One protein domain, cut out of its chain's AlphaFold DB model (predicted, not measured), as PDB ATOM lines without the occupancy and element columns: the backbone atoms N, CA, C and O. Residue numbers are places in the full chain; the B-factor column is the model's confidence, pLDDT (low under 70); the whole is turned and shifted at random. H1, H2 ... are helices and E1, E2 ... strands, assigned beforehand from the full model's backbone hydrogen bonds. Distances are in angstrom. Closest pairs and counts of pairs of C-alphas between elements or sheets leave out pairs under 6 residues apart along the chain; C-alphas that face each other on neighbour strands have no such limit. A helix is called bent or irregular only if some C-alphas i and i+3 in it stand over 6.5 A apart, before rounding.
ATOM      1  N   ALA A  15     133.853 148.513 177.693       87.00
ATOM      2  CA  ALA A  15     133.423 147.383 176.894       87.00
ATOM      3  C   ALA A  15     133.676 146.068 177.630       87.00
ATOM      4  O   ALA A  15     134.585 145.950 178.459       87.00
ATOM      5  N   TRP A  16     132.853 145.069 177.322       93.00
ATOM      6  CA  TRP A  16     133.030 143.720 177.839       93.00
ATOM      7  C   TRP A  16     134.175 143.019 177.118       93.00
ATOM      8  O   TRP A  16     134.204 142.960 175.889       93.00
ATOM      9  N   VAL A  17     135.087 142.443 177.895       94.00
ATOM     10  CA  VAL A  17     136.211 141.647 177.409       94.00
ATOM     11  C   VAL A  17     136.143 140.260 178.036       94.00
ATOM     12  O   VAL A  17     136.052 140.129 179.258       94.00
ATOM     13  N   LEU A  18     136.222 139.217 177.214       94.69
ATOM     14  CA  LEU A  18     136.498 137.865 177.681       94.69
ATOM     15  C   LEU A  18     138.014 137.682 177.802       94.69
ATOM     16  O   LEU A  18     138.739 137.779 176.808       94.69
ATOM     17  N   LYS A  19     138.495 137.402 179.012       94.94
ATOM     18  CA  LYS A  19     139.907 137.136 179.292       94.94
ATOM     19  C   LYS A  19     140.044 135.907 180.174       94.94
ATOM     20  O   LYS A  19     139.477 135.865 181.264       94.94
ATOM     21  N   ALA A  20     140.805 134.918 179.709       93.12
ATOM     22  CA  ALA A  20     140.978 133.640 180.402       93.12
ATOM     23  C   ALA A  20     139.632 132.977 180.775       93.12
ATOM     24  O   ALA A  20     139.463 132.446 181.874       93.12
ATOM     25  N   GLY A  21     138.654 133.048 179.866       89.06
ATOM     26  CA  GLY A  21     137.308 132.503 180.071       89.06
ATOM     27  C   GLY A  21     136.427 133.263 181.074       89.06
ATOM     28  O   GLY A  21     135.355 132.768 181.423       89.06
ATOM     29  N   GLN A  22     136.838 134.445 181.539       92.12
ATOM     30  CA  GLN A  22     136.057 135.286 182.448       92.12
ATOM     31  C   GLN A  22     135.720 136.632 181.807       92.12
ATOM     32  O   GLN A  22     136.551 137.238 181.133       92.12
ATOM     33  N   TRP A  23     134.492 137.096 182.031       93.31
ATOM     34  CA  TRP A  23     134.031 138.401 181.570       93.31
ATOM     35  C   TRP A  23     134.455 139.502 182.535       93.31
ATOM     36  O   TRP A  23     134.233 139.400 183.744       93.31
ATOM     37  N   SER A  24     135.013 140.578 181.998       90.88
ATOM     38  CA  SER A  24     135.320 141.795 182.744       90.88
ATOM     39  C   SER A  24     135.035 143.037 181.908       90.88
ATOM     40  O   SER A  24     134.978 142.981 180.680       90.88
ATOM     41  N   LEU A  25     134.832 144.166 182.585       87.88
ATOM     42  CA  LEU A  25     134.773 145.471 181.936       87.88
ATOM     43  C   LEU A  25     136.194 146.018 181.802       87.88
ATOM     44  O   LEU A  25     136.950 146.030 182.777       87.88
ATOM     45  N   ALA A  26     136.538 146.487 180.609       87.38
ATOM     46  CA  ALA A  26     137.771 147.213 180.339       87.38
ATOM     47  C   ALA A  26     137.465 148.511 179.591       87.38
ATOM     48  O   ALA A  26     136.338 148.733 179.148       87.38
ATOM     49  N   GLN A  27     138.473 149.370 179.457       87.25
ATOM     50  CA  GLN A  27     138.376 150.524 178.572       87.25
ATOM     51  C   GLN A  27     138.165 150.039 177.136       87.25
ATOM     52  O   GLN A  27     138.852 149.122 176.679       87.25
ATOM     53  N   ASP A  28     137.206 150.649 176.450       86.38
ATOM     54  CA  ASP A  28     136.951 150.380 175.046       86.38
ATOM     55  C   ASP A  28     138.168 150.799 174.206       86.38
ATOM     56  O   ASP A  28     138.629 151.939 174.259       86.38
ATOM     57  N   ALA A  29     138.701 149.841 173.447       86.12
ATOM     58  CA  ALA A  29     139.902 150.006 172.640       86.12
ATOM     59  C   ALA A  29     139.701 150.909 171.411       86.12
ATOM     60  O   ALA A  29     140.694 151.295 170.796       86.12
ATOM     61  N   VAL A  30     138.450 151.207 171.044       86.50
ATOM     62  CA  VAL A  30     138.088 152.021 169.871       86.50
ATOM     63  C   VAL A  30     137.552 153.402 170.276       86.50
ATOM     64  O   VAL A  30     137.506 154.305 169.442       86.50
ATOM     65  N   ALA A  31     137.234 153.618 171.558       81.44
ATOM     66  CA  ALA A  31     136.577 154.842 172.032       81.44
ATOM     67  C   ALA A  31     137.342 156.136 171.719       81.44
ATOM     68  O   ALA A  31     136.724 157.147 171.416       81.44
ATOM     69  N   GLU A  32     138.678 156.120 171.747       75.81
ATOM     70  CA  GLU A  32     139.480 157.314 171.427       75.81
ATOM     71  C   GLU A  32     139.421 157.701 169.944       75.81
ATOM     72  O   GLU A  32     139.725 158.836 169.595       75.81
ATOM     73  N   GLN A  33     139.052 156.760 169.074       74.06
ATOM     74  CA  GLN A  33     139.001 156.962 167.631       74.06
ATOM     75  C   GLN A  33     137.584 157.333 167.167       74.06
ATOM     76  O   GLN A  33     137.426 158.027 166.171       74.06
ATOM     77  N   GLU A  34     136.539 156.909 167.881       65.44
ATOM     78  CA  GLU A  34     135.140 157.078 167.455       65.44
ATOM     79  C   GLU A  34     134.739 158.550 167.245       65.44
ATOM     80  O   GLU A  34     134.044 158.860 166.282       65.44
ATOM     81  N   ASP A  35     135.250 159.473 168.066       63.66
ATOM     82  CA  ASP A  35     134.979 160.914 167.931       63.66
ATOM     83  C   ASP A  35     135.579 161.533 166.652       63.66
ATOM     84  O   ASP A  35     135.125 162.584 166.183       63.66
ATOM     85  N   GLU A  36     136.600 160.898 166.071       61.78
ATOM     86  CA  GLU A  36     137.300 161.393 164.883       61.78
ATOM     87  C   GLU A  36     136.708 160.849 163.573       61.78
ATOM     88  O   GLU A  36     136.806 161.503 162.527       61.78
ATOM     89  N   TRP A  37     136.048 159.687 163.609       59.91
ATOM     90  CA  TRP A  37     135.577 158.985 162.413       59.91
ATOM     91  C   TRP A  37     134.049 158.977 162.306       59.91
ATOM     92  O   TRP A  37     133.333 158.594 163.220       59.91
ATOM     93  N   ARG A  38     133.520 159.327 161.124       66.31
ATOM     94  CA  ARG A  38     132.078 159.173 160.828       66.31
ATOM     95  C   ARG A  38     131.641 157.716 160.653       66.31
ATOM     96  O   ARG A  38     130.443 157.455 160.659       66.31
ATOM     97  N   ASP A  39     132.589 156.812 160.423       78.44
ATOM     98  CA  ASP A  39     132.364 155.390 160.171       78.44
ATOM     99  C   ASP A  39     133.063 154.574 161.263       78.44
ATOM    100  O   ASP A  39     134.283 154.662 161.431       78.44
ATOM    101  N   TYR A  40     132.286 153.781 162.001       80.50
ATOM    102  CA  TYR A  40     132.783 152.955 163.100       80.50
ATOM    103  C   TYR A  40     133.829 151.935 162.629       80.50
ATOM    104  O   TYR A  40     134.804 151.667 163.330       80.50
ATOM    105  N   SER A  41     133.702 151.428 161.399       84.62
ATOM    106  CA  SER A  41     134.671 150.487 160.832       84.62
ATOM    107  C   SER A  41     136.040 151.132 160.573       84.62
ATOM    108  O   SER A  41     137.073 150.469 160.697       84.62
ATOM    109  N   GLU A  42     136.078 152.431 160.271       87.50
ATOM    110  CA  GLU A  42     137.326 153.191 160.136       87.50
ATOM    111  C   GLU A  42     137.959 153.469 161.506       87.50
ATOM    112  O   GLU A  42     139.176 153.339 161.643       87.50
ATOM    113  N   ALA A  43     137.152 153.723 162.544       88.62
ATOM    114  CA  ALA A  43     137.640 153.827 163.922       88.62
ATOM    115  C   ALA A  43     138.289 152.514 164.404       88.62
ATOM    116  O   ALA A  43     139.371 152.535 164.999       88.62
ATOM    117  N   ILE A  44     137.686 151.361 164.086       90.56
ATOM    118  CA  ILE A  44     138.250 150.035 164.391       90.56
ATOM    119  C   ILE A  44     139.614 149.851 163.704       90.56
ATOM    120  O   ILE A  44     140.584 149.433 164.343       90.56
ATOM    121  N   LYS A  45     139.726 150.202 162.416       91.75
ATOM    122  CA  LYS A  45     140.998 150.128 161.676       91.75
ATOM    123  C   LYS A  45     142.055 151.075 162.244       91.75
ATOM    124  O   LYS A  45     143.210 150.677 162.383       91.75
ATOM    125  N   ALA A  46     141.670 152.301 162.600       90.50
ATOM    126  CA  ALA A  46     142.557 153.281 163.227       90.50
ATOM    127  C   ALA A  46     143.098 152.784 164.580       90.50
ATOM    128  O   ALA A  46     144.261 153.017 164.902       90.50
ATOM    129  N   ALA A  47     142.301 152.005 165.319       90.50
ATOM    130  CA  ALA A  47     142.712 151.327 166.551       90.50
ATOM    131  C   ALA A  47     143.625 150.094 166.327       90.50
ATOM    132  O   ALA A  47     143.915 149.354 167.275       90.50
ATOM    133  N   GLY A  48     144.083 149.865 165.090       94.25
ATOM    134  CA  GLY A  48     145.059 148.837 164.718       94.25
ATOM    135  C   GLY A  48     144.460 147.485 164.339       94.25
ATOM    136  O   GLY A  48     145.202 146.534 164.091       94.25
ATOM    137  N   TYR A  49     143.133 147.374 164.290       95.81
ATOM    138  CA  TYR A  49     142.471 146.121 163.957       95.81
ATOM    139  C   TYR A  49     142.345 145.897 162.448       95.81
ATOM    140  O   TYR A  49     142.160 146.813 161.650       95.81
ATOM    141  N   THR A  50     142.378 144.626 162.059       95.12
ATOM    142  CA  THR A  50     142.130 144.160 160.688       95.12
ATOM    143  C   THR A  50     141.098 143.040 160.698       95.12
ATOM    144  O   THR A  50     140.995 142.309 161.681       95.12
ATOM    145  N   VAL A  51     140.304 142.905 159.631       95.00
ATOM    146  CA  VAL A  51     139.286 141.846 159.550       95.00
ATOM    147  C   VAL A  51     139.968 140.479 159.610       95.00
ATOM    148  O   VAL A  51     140.857 140.189 158.809       95.00
ATOM    149  N   TRP A  52     139.534 139.636 160.545       94.56
ATOM    150  CA  TRP A  52     140.024 138.271 160.704       94.56
ATOM    151  C   TRP A  52     139.062 137.245 160.106       94.56
ATOM    152  O   TRP A  52     139.481 136.376 159.343       94.56
ATOM    153  N   THR A  53     137.774 137.339 160.439       91.00
ATOM    154  CA  THR A  53     136.715 136.469 159.906       91.00
ATOM    155  C   THR A  53     135.347 137.130 160.080       91.00
ATOM    156  O   THR A  53     135.231 138.128 160.783       91.00
ATOM    157  N   GLY A  54     134.301 136.577 159.469       85.88
ATOM    158  CA  GLY A  54     132.934 137.059 159.635       85.88
ATOM    159  C   GLY A  54     131.890 136.015 159.253       85.88
ATOM    160  O   GLY A  54     132.212 134.985 158.656       85.88
ATOM    161  N   ALA A  55     130.642 136.271 159.629       80.19
ATOM    162  CA  ALA A  55     129.487 135.449 159.293       80.19
ATOM    163  C   ALA A  55     128.272 136.335 158.998       80.19
ATOM    164  O   ALA A  55     127.975 137.249 159.762       80.19
ATOM    165  N   GLY A  56     127.545 136.007 157.929       68.06
ATOM    166  CA  GLY A  56     126.433 136.822 157.441       68.06
ATOM    167  C   GLY A  56     126.871 137.854 156.404       68.06
ATOM    168  O   GLY A  56     128.033 138.249 156.355       68.06
ATOM    169  N   GLU A  57     125.931 138.264 155.559       63.12
ATOM    170  CA  GLU A  57     126.084 139.420 154.676       63.12
ATOM    171  C   GLU A  57     125.083 140.492 155.109       63.12
ATOM    172  O   GLU A  57     123.902 140.201 155.327       63.12
ATOM    173  N   VAL A  58     125.562 141.730 155.242       57.56
ATOM    174  CA  VAL A  58     124.747 142.874 155.665       57.56
ATOM    175  C   VAL A  58     123.513 142.983 154.761       57.56
ATOM    176  O   VAL A  58     123.614 142.846 153.541       57.56
ATOM    177  N   TYR A  59     122.343 143.206 155.367       56.78
ATOM    178  CA  TYR A  59     121.018 143.262 154.722       56.78
ATOM    179  C   TYR A  59     120.448 141.939 154.189       56.78
ATOM    180  O   TYR A  59     119.300 141.926 153.748       56.78
ATOM    181  N   MET A  60     121.200 140.838 154.242       59.62
ATOM    182  CA  MET A  60     120.730 139.506 153.834       59.62
ATOM    183  C   MET A  60     120.421 138.597 155.020       59.62
ATOM    184  O   MET A  60     119.787 137.565 154.841       59.62
ATOM    185  N   VAL A  61     120.888 138.944 156.221       65.38
ATOM    186  CA  VAL A  61     120.640 138.177 157.443       65.38
ATOM    187  C   VAL A  61     120.266 139.104 158.602       65.38
ATOM    188  O   VAL A  61     120.711 140.251 158.645       65.38
ATOM    189  N   PRO A  62     119.490 138.620 159.586       69.69
ATOM    190  CA  PRO A  62     119.047 139.424 160.726       69.69
ATOM    191  C   PRO A  62     120.176 139.781 161.707       69.69
ATOM    192  O   PRO A  62     119.973 140.631 162.574       69.69
ATOM    193  N   LEU A  63     121.338 139.126 161.600       80.06
ATOM    194  CA  LEU A  63     122.520 139.380 162.421       80.06
ATOM    195  C   LEU A  63     123.792 139.056 161.631       80.06
ATOM    196  O   LEU A  63     123.972 137.917 161.196       80.06
ATOM    197  N   THR A  64     124.677 140.038 161.497       84.62
ATOM    198  CA  THR A  64     126.017 139.886 160.918       84.62
ATOM    199  C   THR A  64     127.053 139.906 162.037       84.62
ATOM    200  O   THR A  64     126.931 140.666 162.994       84.62
ATOM    201  N   LEU A  65     128.074 139.059 161.930       89.19
ATOM    202  CA  LEU A  65     129.248 139.076 162.794       89.19
ATOM    203  C   LEU A  65     130.471 139.441 161.957       89.19
ATOM    204  O   LEU A  65     130.798 138.721 161.014       89.19
ATOM    205  N   THR A  66     131.210 140.459 162.380       92.75
ATOM    206  CA  THR A  66     132.578 140.707 161.917       92.75
ATOM    207  C   THR A  66     133.531 140.561 163.093       92.75
ATOM    208  O   THR A  66     133.357 141.185 164.135       92.75
ATOM    209  N   VAL A  67     134.554 139.724 162.942       95.00
ATOM    210  CA  VAL A  67     135.623 139.585 163.929       95.00
ATOM    211  C   VAL A  67     136.876 140.242 163.389       95.00
ATOM    212  O   VAL A  67     137.376 139.888 162.318       95.00
ATOM    213  N   TRP A  68     137.413 141.164 164.170       97.06
ATOM    214  CA  TRP A  68     138.638 141.876 163.879       97.06
ATOM    215  C   TRP A  68     139.756 141.417 164.808       97.06
ATOM    216  O   TRP A  68     139.494 140.967 165.922       97.06
ATOM    217  N   ALA A  69     141.003 141.536 164.359       97.12
ATOM    218  CA  ALA A  69     142.183 141.152 165.119       97.12
ATOM    219  C   ALA A  69     143.293 142.205 165.042       97.12
ATOM    220  O   ALA A  69     143.498 142.834 163.999       97.12
ATOM    221  N   ARG A  70     144.035 142.339 166.143       96.75
ATOM    222  CA  ARG A  70     145.277 143.111 166.249       96.75
ATOM    223  C   ARG A  70     146.292 142.401 167.164       96.75
ATOM    224  O   ARG A  70     145.903 141.486 167.891       96.75
ATOM    225  N   PRO A  71     147.578 142.791 167.148       93.50
ATOM    226  CA  PRO A  71     148.596 142.207 168.028       93.50
ATOM    227  C   PRO A  71     148.444 142.547 169.523       93.50
ATOM    228  O   PRO A  71     148.860 141.756 170.368       93.50
ATOM    229  N   GLU A  72     147.906 143.721 169.858       93.50
ATOM    230  CA  GLU A  72     147.785 144.227 171.231       93.50
ATOM    231  C   GLU A  72     146.492 143.775 171.921       93.50
ATOM    232  O   GLU A  72     145.431 143.744 171.305       93.50
ATOM    233  N   GLU A  73     146.530 143.527 173.236       91.25
ATOM    234  CA  GLU A  73     145.309 143.216 173.988       91.25
ATOM    235  C   GLU A  73     144.350 144.432 174.110       91.25
ATOM    236  O   GLU A  73     144.808 145.566 174.281       91.25
ATOM    237  N   PRO A  74     143.016 144.227 174.081       94.25
ATOM    238  CA  PRO A  74     142.357 142.996 173.649       94.25
ATOM    239  C   PRO A  74     142.649 142.696 172.172       94.25
ATOM    240  O   PRO A  74     142.550 143.577 171.329       94.25
ATOM    241  N   SER A  75     143.039 141.453 171.875       96.25
ATOM    242  CA  SER A  75     143.564 141.099 170.548       96.25
ATOM    243  C   SER A  75     142.464 140.915 169.506       96.25
ATOM    244  O   SER A  75     142.747 140.941 168.313       96.25
ATOM    245  N   PHE A  76     141.218 140.702 169.939       97.44
ATOM    246  CA  PHE A  76     140.080 140.455 169.059       97.44
ATOM    247  C   PHE A  76     138.879 141.317 169.447       97.44
ATOM    248  O   PHE A  76     138.561 141.447 170.631       97.44
ATOM    249  N   LEU A  77     138.188 141.840 168.439       96.06
ATOM    250  CA  LEU A  77     136.948 142.609 168.552       96.06
ATOM    251  C   LEU A  77     135.860 141.871 167.768       96.06
ATOM    252  O   LEU A  77     136.059 141.520 166.609       96.06
ATOM    253  N   PHE A  78     134.727 141.619 168.409       94.12
ATOM    254  CA  PHE A  78     133.535 141.015 167.830       94.12
ATOM    255  C   PHE A  78     132.491 142.107 167.657       94.12
ATOM    256  O   PHE A  78     131.980 142.630 168.646       94.12
ATOM    257  N   ASP A  79     132.207 142.432 166.406       91.69
ATOM    258  CA  ASP A  79     131.220 143.419 166.004       91.69
ATOM    259  C   ASP A  79     129.972 142.684 165.510       91.69
ATOM    260  O   ASP A  79     130.014 141.957 164.511       91.69
ATOM    261  N   LEU A  80     128.892 142.786 166.280       87.38
ATOM    262  CA  LEU A  80     127.609 142.144 166.020       87.38
ATOM    263  C   LEU A  80     126.617 143.198 165.538       87.38
ATOM    264  O   LEU A  80     126.114 143.989 166.336       87.38
ATOM    265  N   GLU A  81     126.298 143.172 164.251       85.25
ATOM    266  CA  GLU A  81     125.385 144.119 163.618       85.25
ATOM    267  C   GLU A  81     124.023 143.460 163.373       85.25
ATOM    268  O   GLU A  81     123.897 142.520 162.584       85.25
ATOM    269  N   GLY A  82     122.995 143.935 164.077       75.94
ATOM    270  CA  GLY A  82     121.599 143.573 163.841       75.94
ATOM    271  C   GLY A  82     120.817 144.712 163.184       75.94
ATOM    272  O   GLY A  82     121.329 145.805 162.979       75.94
ATOM    273  N   ALA A  83     119.532 144.479 162.904       72.56
ATOM    274  CA  ALA A  83     118.685 145.441 162.185       72.56
ATOM    275  C   ALA A  83     118.534 146.819 162.867       72.56
ATOM    276  O   ALA A  83     118.321 147.818 162.185       72.56
ATOM    277  N   GLU A  84     118.607 146.875 164.199       70.38
ATOM    278  CA  GLU A  84     118.382 148.110 164.970       70.38
ATOM    279  C   GLU A  84     119.573 148.519 165.838       70.38
ATOM    280  O   GLU A  84     119.644 149.665 166.279       70.38
ATOM    281  N   GLN A  85     120.470 147.583 166.153       71.19
ATOM    282  CA  GLN A  85     121.524 147.788 167.141       71.19
ATOM    283  C   GLN A  85     122.798 147.054 166.743       71.19
ATOM    284  O   GLN A  85     122.753 145.917 166.268       71.19
ATOM    285  N   THR A  86     123.920 147.702 167.041       79.38
ATOM    286  CA  THR A  86     125.267 147.144 166.939       79.38
ATOM    287  C   THR A  86     125.790 146.887 168.347       79.38
ATOM    288  O   THR A  86     125.611 147.722 169.237       79.38
ATOM    289  N   GLN A  87     126.406 145.729 168.574       83.94
ATOM    290  CA  GLN A  87     127.059 145.402 169.839       83.94
ATOM    291  C   GLN A  87     128.507 144.996 169.615       83.94
ATOM    292  O   GLN A  87     128.793 144.104 168.821       83.94
ATOM    293  N   THR A  88     129.389 145.583 170.418       89.38
ATOM    294  CA  THR A  88     130.816 145.274 170.403       89.38
ATOM    295  C   THR A  88     131.213 144.555 171.684       89.38
ATOM    296  O   THR A  88     130.952 145.032 172.792       89.38
ATOM    297  N   VAL A  89     131.881 143.414 171.541       93.00
ATOM    298  CA  VAL A  89     132.554 142.720 172.649       93.00
ATOM    299  C   VAL A  89     133.965 142.333 172.244       93.00
ATOM    300  O   VAL A  89     134.279 142.198 171.066       93.00
ATOM    301  N   TYR A  90     134.834 142.128 173.221       95.50
ATOM    302  CA  TYR A  90     136.243 141.856 172.980       95.50
ATOM    303  C   TYR A  90     136.655 140.489 173.516       95.50
ATOM    304  O   TYR A  90     136.100 139.981 174.491       95.50
ATOM    305  N   ALA A  91     137.701 139.925 172.924       96.44
ATOM    306  CA  ALA A  91     138.444 138.809 173.489       96.44
ATOM    307  C   ALA A  91     139.914 139.198 173.643       96.44
ATOM    308  O   ALA A  91     140.541 139.741 172.731       96.44
ATOM    309  N   ALA A  92     140.476 138.909 174.816       96.81
ATOM    310  CA  ALA A  92     141.856 139.255 175.121       96.81
ATOM    311  C   ALA A  92     142.843 138.485 174.234       96.81
ATOM    312  O   ALA A  92     143.813 139.064 173.750       96.81
ATOM    313  N   SER A  93     142.566 137.203 173.982       96.88
ATOM    314  CA  SER A  93     143.461 136.274 173.292       96.88
ATOM    315  C   SER A  93     142.727 135.401 172.264       96.88
ATOM    316  O   SER A  93     141.499 135.332 172.253       96.88
ATOM    317  N   LEU A  94     143.474 134.684 171.413       96.38
ATOM    318  CA  LEU A  94     142.888 133.758 170.433       96.38
ATOM    319  C   LEU A  94     142.062 132.630 171.092       96.38
ATOM    320  O   LEU A  94     140.957 132.373 170.618       96.38
ATOM    321  N   PRO A  95     142.517 131.967 172.177       97.19
ATOM    322  CA  PRO A  95     141.679 131.011 172.906       97.19
ATOM    323  C   PRO A  95     140.348 131.596 173.396       97.19
ATOM    324  O   PRO A  95     139.313 130.932 173.299       97.19
ATOM    325  N   ASP A  96     140.357 132.841 173.881       96.44
ATOM    326  CA  ASP A  96     139.136 133.533 174.303       96.44
ATOM    327  C   ASP A  96     138.230 133.819 173.090       96.44
ATOM    328  O   ASP A  96     137.032 133.550 173.137       96.44
ATOM    329  N   ALA A  97     138.797 134.257 171.961       95.88
ATOM    330  CA  ALA A  97     138.045 134.506 170.730       95.88
ATOM    331  C   ALA A  97     137.397 133.227 170.172       95.88
ATOM    332  O   ALA A  97     136.221 133.224 169.814       95.88
ATOM    333  N   LEU A  98     138.123 132.105 170.152       95.81
ATOM    334  CA  LEU A  98     137.565 130.806 169.757       95.81
ATOM    335  C   LEU A  98     136.462 130.343 170.717       95.81
ATOM    336  O   LEU A  98     135.484 129.730 170.291       95.81
ATOM    337  N   THR A  99     136.593 130.658 172.007       95.12
ATOM    338  CA  THR A  99     135.550 130.380 173.003       95.12
ATOM    339  C   THR A  99     134.287 131.188 172.714       95.12
ATOM    340  O   THR A  99     133.203 130.606 172.683       95.12
ATOM    341  N   LEU A 100     134.414 132.489 172.427       92.75
ATOM    342  CA  LEU A 100     133.279 133.331 172.035       92.75
ATOM    343  C   LEU A 100     132.624 132.847 170.745       92.75
ATOM    344  O   LEU A 100     131.405 132.707 170.700       92.75
ATOM    345  N   LEU A 101     133.411 132.512 169.720       92.19
ATOM    346  CA  LEU A 101     132.878 131.960 168.472       92.19
ATOM    347  C   LEU A 101     132.063 130.687 168.716       92.19
ATOM    348  O   LEU A 101     130.956 130.568 168.201       92.19
ATOM    349  N   ASN A 102     132.562 129.767 169.541       91.56
ATOM    350  CA  ASN A 102     131.831 128.543 169.878       91.56
ATOM    351  C   ASN A 102     130.524 128.816 170.640       91.56
ATOM    352  O   ASN A 102     129.559 128.071 170.478       91.56
ATOM    353  N   GLN A 103     130.477 129.871 171.457       90.31
ATOM    354  CA  GLN A 103     129.264 130.280 172.172       90.31
ATOM    355  C   GLN A 103     128.247 130.966 171.250       90.31
ATOM    356  O   GLN A 103     127.044 130.769 171.416       90.31
ATOM    357  N   LEU A 104     128.713 131.746 170.270       87.00
ATOM    358  CA  LEU A 104     127.864 132.503 169.346       87.00
ATOM    359  C   LEU A 104     127.393 131.679 168.138       87.00
ATOM    360  O   LEU A 104     126.319 131.949 167.598       87.00
ATOM    361  N   ALA A 105     128.159 130.667 167.719       84.88
ATOM    362  CA  ALA A 105     127.892 129.902 166.502       84.88
ATOM    363  C   ALA A 105     126.475 129.298 166.431       84.88
ATOM    364  O   ALA A 105     125.841 129.464 165.386       84.88
ATOM    365  N   PRO A 106     125.918 128.669 167.490       84.81
ATOM    366  CA  PRO A 106     124.556 128.134 167.434       84.81
ATOM    367  C   PRO A 106     123.499 129.213 167.172       84.81
ATOM    368  O   PRO A 106     122.560 128.985 166.412       84.81
ATOM    369  N   THR A 107     123.665 130.398 167.764       83.25
ATOM    370  CA  THR A 107     122.748 131.528 167.578       83.25
ATOM    371  C   THR A 107     122.818 132.056 166.149       83.25
ATOM    372  O   THR A 107     121.781 132.212 165.508       83.25
ATOM    373  N   LEU A 108     124.028 132.261 165.618       81.19
ATOM    374  CA  LEU A 108     124.229 132.708 164.235       81.19
ATOM    375  C   LEU A 108     123.640 131.710 163.230       81.19
ATOM    376  O   LEU A 108     122.959 132.105 162.287       81.19
ATOM    377  N   GLN A 109     123.832 130.409 163.463       81.25
ATOM    378  CA  GLN A 109     123.246 129.351 162.636       81.25
ATOM    379  C   GLN A 109     121.714 129.347 162.700       81.25
ATOM    380  O   GLN A 109     121.059 129.276 161.663       81.25
ATOM    381  N   ALA A 110     121.130 129.444 163.898       80.50
ATOM    382  CA  ALA A 110     119.677 129.466 164.069       80.50
ATOM    383  C   ALA A 110     119.035 130.677 163.374       80.50
ATOM    384  O   ALA A 110     117.984 130.547 162.741       80.50
ATOM    385  N   LEU A 111     119.684 131.840 163.452       77.31
ATOM    386  CA  LEU A 111     119.239 133.060 162.788       77.31
ATOM    387  C   LEU A 111     119.337 132.952 161.264       77.31
ATOM    388  O   LEU A 111     118.369 133.273 160.581       77.31
ATOM    389  N   ALA A 112     120.440 132.413 160.738       74.06
ATOM    390  CA  ALA A 112     120.597 132.182 159.301       74.06
ATOM    391  C   ALA A 112     119.530 131.222 158.741       74.06
ATOM    392  O   ALA A 112     118.964 131.471 157.681       74.06
ATOM    393  N   VAL A 113     119.204 130.144 159.465       74.31
ATOM    394  CA  VAL A 113     118.137 129.210 159.058       74.31
ATOM    395  C   VAL A 113     116.760 129.872 159.123       74.31
ATOM    396  O   VAL A 113     115.942 129.679 158.225       74.31
ATOM    397  N   THR A 114     116.489 130.653 160.169       71.94
ATOM    398  CA  THR A 114     115.208 131.362 160.320       71.94
ATOM    399  C   THR A 114     114.992 132.352 159.179       71.94
ATOM    400  O   THR A 114     113.894 132.422 158.632       71.94
ATOM    401  N   ASP A 115     116.047 133.056 158.776       69.94
ATOM    402  CA  ASP A 115     116.006 133.980 157.649       69.94
ATOM    403  C   ASP A 115     115.725 133.267 156.317       69.94
ATOM    404  O   ASP A 115     114.818 133.653 155.579       69.94
ATOM    405  N   GLN A 116     116.401 132.141 156.062       69.00
ATOM    406  CA  GLN A 116     116.126 131.310 154.886       69.00
ATOM    407  C   GLN A 116     114.675 130.822 154.837       69.00
ATOM    408  O   GLN A 116     114.103 130.732 153.754       69.00
ATOM    409  N   ILE A 117     114.066 130.506 155.985       67.94
ATOM    410  CA  ILE A 117     112.644 130.140 156.060       67.94
ATOM    411  C   ILE A 117     111.752 131.344 155.749       67.94
ATOM    412  O   ILE A 117     110.766 131.186 155.033       67.94
ATOM    413  N   ALA A 118     112.076 132.529 156.269       67.62
ATOM    414  CA  ALA A 118     111.291 133.740 156.043       67.62
ATOM    415  C   ALA A 118     111.293 134.173 154.565       67.62
ATOM    416  O   ALA A 118     110.259 134.607 154.058       67.62
ATOM    417  N   HIS A 119     112.425 134.012 153.878       64.38
ATOM    418  CA  HIS A 119     112.610 134.400 152.476       64.38
ATOM    419  C   HIS A 119     112.355 133.273 151.466       64.38
ATOM    420  O   HIS A 119     112.423 133.500 150.257       64.38
ATOM    421  N   ALA A 120     112.073 132.050 151.918       61.28
ATOM    422  CA  ALA A 120     111.787 130.946 151.018       61.28
ATOM    423  C   ALA A 120     110.394 131.109 150.389       61.28
ATOM    424  O   ALA A 120     109.362 130.841 151.006       61.28
ATOM    425  N   GLU A 121     110.374 131.507 149.117       58.00
ATOM    426  CA  GLU A 121     109.198 131.339 148.272       58.00
ATOM    427  C   GLU A 121     108.948 129.833 148.078       58.00
ATOM    428  O   GLU A 121     109.876 129.101 147.720       58.00
ATOM    429  N   PRO A 122     107.730 129.331 148.341       53.81
ATOM    430  CA  PRO A 122     107.435 127.914 148.173       53.81
ATOM    431  C   PRO A 122     107.493 127.539 146.685       53.81
ATOM    432  O   PRO A 122     106.571 127.839 145.925       53.81
ATOM    433  N   GLU A 123     108.558 126.853 146.266       54.97
ATOM    434  CA  GLU A 123     108.627 126.205 144.948       54.97
ATOM    435  C   GLU A 123     107.825 124.894 144.959       54.97
ATOM    436  O   GLU A 123     107.214 124.500 143.960       54.97
ATOM    437  N   THR A 124     107.762 124.247 146.125       51.31
ATOM    438  CA  THR A 124     106.856 123.141 146.429       51.31
ATOM    439  C   THR A 124     105.929 123.498 147.596       51.31
ATOM    440  O   THR A 124     106.145 124.469 148.309       51.31
ATOM    441  N   MET A 125     104.842 122.736 147.801       53.84
ATOM    442  CA  MET A 125     103.735 123.058 148.735       53.84
ATOM    443  C   MET A 125     104.120 123.246 150.231       53.84
ATOM    444  O   MET A 125     103.231 123.353 151.074       53.84
ATOM    445  N   SER A 126     105.408 123.267 150.600       59.69
ATOM    446  CA  SER A 126     105.885 123.528 151.961       59.69
ATOM    447  C   SER A 126     107.278 124.175 151.986       59.69
ATOM    448  O   SER A 126     108.279 123.525 151.703       59.69
ATOM    449  N   VAL A 127     107.332 125.421 152.459       57.38
ATOM    450  CA  VAL A 127     108.550 126.225 152.688       57.38
ATOM    451  C   VAL A 127     109.602 125.477 153.526       57.38
ATOM    452  O   VAL A 127     110.788 125.472 153.209       57.38
ATOM    453  N   LEU A 128     109.164 124.772 154.573       58.28
ATOM    454  CA  LEU A 128     110.046 123.988 155.446       58.28
ATOM    455  C   LEU A 128     110.694 122.798 154.728       58.28
ATOM    456  O   LEU A 128     111.837 122.458 155.020       58.28
ATOM    457  N   ALA A 129     109.978 122.153 153.804       60.75
ATOM    458  CA  ALA A 129     110.533 121.048 153.032       60.75
ATOM    459  C   ALA A 129     111.629 121.540 152.077       60.75
ATOM    460  O   ALA A 129     112.669 120.894 151.977       60.75
ATOM    461  N   ASP A 130     111.417 122.700 151.458       63.44
ATOM    462  CA  ASP A 130     112.336 123.291 150.485       63.44
ATOM    463  C   ASP A 130     113.626 123.785 151.163       63.44
ATOM    464  O   ASP A 130     114.725 123.546 150.660       63.44
ATOM    465  N   VAL A 131     113.523 124.386 152.357       62.25
ATOM    466  CA  VAL A 131     114.690 124.791 153.164       62.25
ATOM    467  C   VAL A 131     115.490 123.579 153.646       62.25
ATOM    468  O   VAL A 131     116.713 123.553 153.514       62.25
ATOM    469  N   LEU A 132     114.820 122.540 154.155       67.25
ATOM    470  CA  LEU A 132     115.484 121.297 154.572       67.25
ATOM    471  C   LEU A 132     116.131 120.550 153.405       67.25
ATOM    472  O   LEU A 132     117.040 119.749 153.612       67.25
ATOM    473  N   ASP A 133     115.636 120.734 152.190       69.25
ATOM    474  CA  ASP A 133     116.228 120.128 151.010       69.25
ATOM    475  C   ASP A 133     117.451 120.918 150.540       69.25
ATOM    476  O   ASP A 133     118.499 120.304 150.351       69.25
ATOM    477  N   LYS A 134     117.397 122.257 150.518       69.00
ATOM    478  CA  LYS A 134     118.566 123.117 150.246       69.00
ATOM    479  C   LYS A 134     119.692 122.922 151.271       69.00
ATOM    480  O   LYS A 134     120.845 122.773 150.881       69.00
ATOM    481  N   LEU A 135     119.371 122.838 152.566       67.75
ATOM    482  CA  LEU A 135     120.358 122.605 153.637       67.75
ATOM    483  C   LEU A 135     121.072 121.249 153.535       67.75
ATOM    484  O   LEU A 135     122.194 121.104 154.014       67.75
ATOM    485  N   HIS A 136     120.423 120.250 152.938       72.06
ATOM    486  CA  HIS A 136     120.957 118.893 152.804       72.06
ATOM    487  C   HIS A 136     121.329 118.531 151.358       72.06
ATOM    488  O   HIS A 136     121.561 117.355 151.075       72.06
ATOM    489  N   ASP A 137     121.363 119.515 150.455       67.12
ATOM    490  CA  ASP A 137     121.623 119.359 149.016       67.12
ATOM    491  C   ASP A 137     120.727 118.294 148.333       67.12
ATOM    492  O   ASP A 137     121.114 117.564 147.415       67.12
ATOM    493  N   ARG A 138     119.485 118.166 148.817       67.50
ATOM    494  CA  ARG A 138     118.464 117.247 148.297       67.50
ATOM    495  C   ARG A 138     117.600 117.968 147.271       67.50
ATOM    496  O   ARG A 138     117.283 119.138 147.424       67.50
ATOM    497  N   HIS A 139     117.177 117.252 146.235       62.34
ATOM    498  CA  HIS A 139     116.299 117.793 145.198       62.34
ATOM    499  C   HIS A 139     114.990 117.004 145.165       62.34
ATOM    500  O   HIS A 139     115.019 115.774 145.188       62.34
ATOM    501  N   ARG A 140     113.832 117.673 145.084       63.12
ATOM    502  CA  ARG A 140     112.533 117.007 144.880       63.12
ATOM    503  C   ARG A 140     112.071 117.110 143.434       63.12
ATOM    504  O   ARG A 140     112.151 118.158 142.804       63.12
ATOM    505  N   GLY A 141     111.554 116.004 142.907       61.03
ATOM    506  CA  GLY A 141     110.852 115.992 141.628       61.03
ATOM    507  C   GLY A 141     109.492 116.682 141.724       61.03
ATOM    508  O   GLY A 141     108.932 116.830 142.808       61.03
ATOM    509  N   LYS A 142     108.896 117.020 140.570       56.34
ATOM    510  CA  LYS A 142     107.566 117.672 140.448       56.34
ATOM    511  C   LYS A 142     106.407 116.930 141.140       56.34
ATOM    512  O   LYS A 142     105.313 117.459 141.274       56.34
ATOM    513  N   ASN A 143     106.638 115.692 141.551       61.31
ATOM    514  CA  ASN A 143     105.737 114.807 142.279       61.31
ATOM    515  C   ASN A 143     106.010 114.771 143.802       61.31
ATOM    516  O   ASN A 143     105.460 113.918 144.494       61.31
ATOM    517  N   GLY A 144     106.869 115.652 144.329       56.50
ATOM    518  CA  GLY A 144     107.185 115.771 145.758       56.50
ATOM    519  C   GLY A 144     108.118 114.686 146.312       56.50
ATOM    520  O   GLY A 144     108.395 114.674 147.511       56.50
ATOM    521  N   ARG A 145     108.613 113.774 145.464       66.56
ATOM    522  CA  ARG A 145     109.578 112.728 145.842       66.56
ATOM    523  C   ARG A 145     111.004 113.269 145.814       66.56
ATOM    524  O   ARG A 145     111.396 113.887 144.829       66.56
ATOM    525  N   VAL A 146     111.779 112.977 146.860       61.78
ATOM    526  CA  VAL A 146     113.221 113.264 146.913       61.78
ATOM    527  C   VAL A 146     113.938 112.409 145.865       61.78
ATOM    528  O   VAL A 146     113.819 111.184 145.870       61.78
ATOM    529  N   ILE A 147     114.654 113.065 144.960       64.50
ATOM    530  CA  ILE A 147     115.546 112.471 143.971       64.50
ATOM    531  C   ILE A 147     116.945 112.522 144.590       64.50
ATOM    532  O   ILE A 147     117.567 113.581 144.653       64.50
ATOM    533  N   GLN A 148     117.421 111.390 145.106       54.06
ATOM    534  CA  GLN A 148     118.834 111.245 145.458       54.06
ATOM    535  C   GLN A 148     119.645 111.078 144.170       54.06
ATOM    536  O   GLN A 148     119.222 110.341 143.274       54.06
TER     537      GLN A 148
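This is residues 15 to 148 of the 149 residues of an uncharacterized protein of Streptomyces colonosanans (UniProt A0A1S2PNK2). A strongly twisted sheet of six strands has H3a, the first arm of a long bent helix, packed over one face, while the second arm, H3b, runs on away from the sheet to H4. H4 and the tail, residues 136 to 148, make one far end of the elongated outline, and the small helices H1 and H2 sit toward the other. The printed part has 134 residues, with named elements in the order E1 E2 H1 H2 E3 E4 E5 E6 H3 H4; the mixed sheet has the order E2 E1 E6 E5 E4 E3. The class is mixed, helices and strands, and the whole is loose, with a radius of gyration of the C-alphas of 19.2 A and spans of 61 by 33 by 20 A.

Begin at E1, residues 15 to 19, which forms an antiparallel hairpin with E2, residues 22 to 27; N 17 and O 24 are 2.8 A apart. H1, residues 31 to 34, touches H2, residues 40 to 46, closest at the C-alphas of Gln 33 and Ala 43, 5.0 A. H2 only grazes the sheet, with residues 41 to 45. Next find a meander, each strand the antiparallel neighbour of the one before: E3, residues 50 to 55, E4, 63 to 69, E5, 76 to 82, and E6, 86 to 91. Look at N 52 and O 67, 2.8 A, then N 66 and O 79, 2.9 A, then N 78 and O 89, 2.8 A. E6 is parallel to E1, with N 18 and O 90 at 2.8 A. H3, residues 94 to 119, was assigned as one helix by its hydrogen bonds but is bent, with C-alphas 103 and 106 7.0 A apart; its arms H3a, 94 to 103, and H3b, 106 to 119, stand at a steep tilt of 47 degrees. H3a is on the sheet, making two layers, a helix on one face of a sheet; its height over the sheet is 8.0 A, and it lies over E6, only just along it at 27 degrees on the local plane. The closest C-alphas of H3a and E6 are those of Ala 97 and Ala 91, 5.1 A. H3b only grazes the sheet, and with residues 116 to 117 alone touches H4, residues 127 to 135, opposite ways at a steep tilt of 53 degrees; the C-alphas of Ile 117 and Val 131 are closest, 6.4 A. Every O i to N i+4 pair is within hydrogen-bond range in H2, H3a, H3b and H4; H1 is too short for one, and its single O i to N i+3 pair is not within range.

Find C-alpha 15 at (133.423, 147.383, 176.894), where E1 begins. E4 spans 19.9 A and E5 19.5 A. From C-alpha 94 at (142.888, 133.758, 170.433) H3a runs 14.2 A, and H3b then 20.1 A. H4 ends at C-alpha 135, (120.358, 122.605, 153.637).

The C-alphas of Glu 32 and Asn 143 are farthest apart, 61.6 A. The printed part has no cut, and no link is long. Confidence is under 70 at residues 34 to 38, 56 to 62, 115 to 135 and 137 to 148.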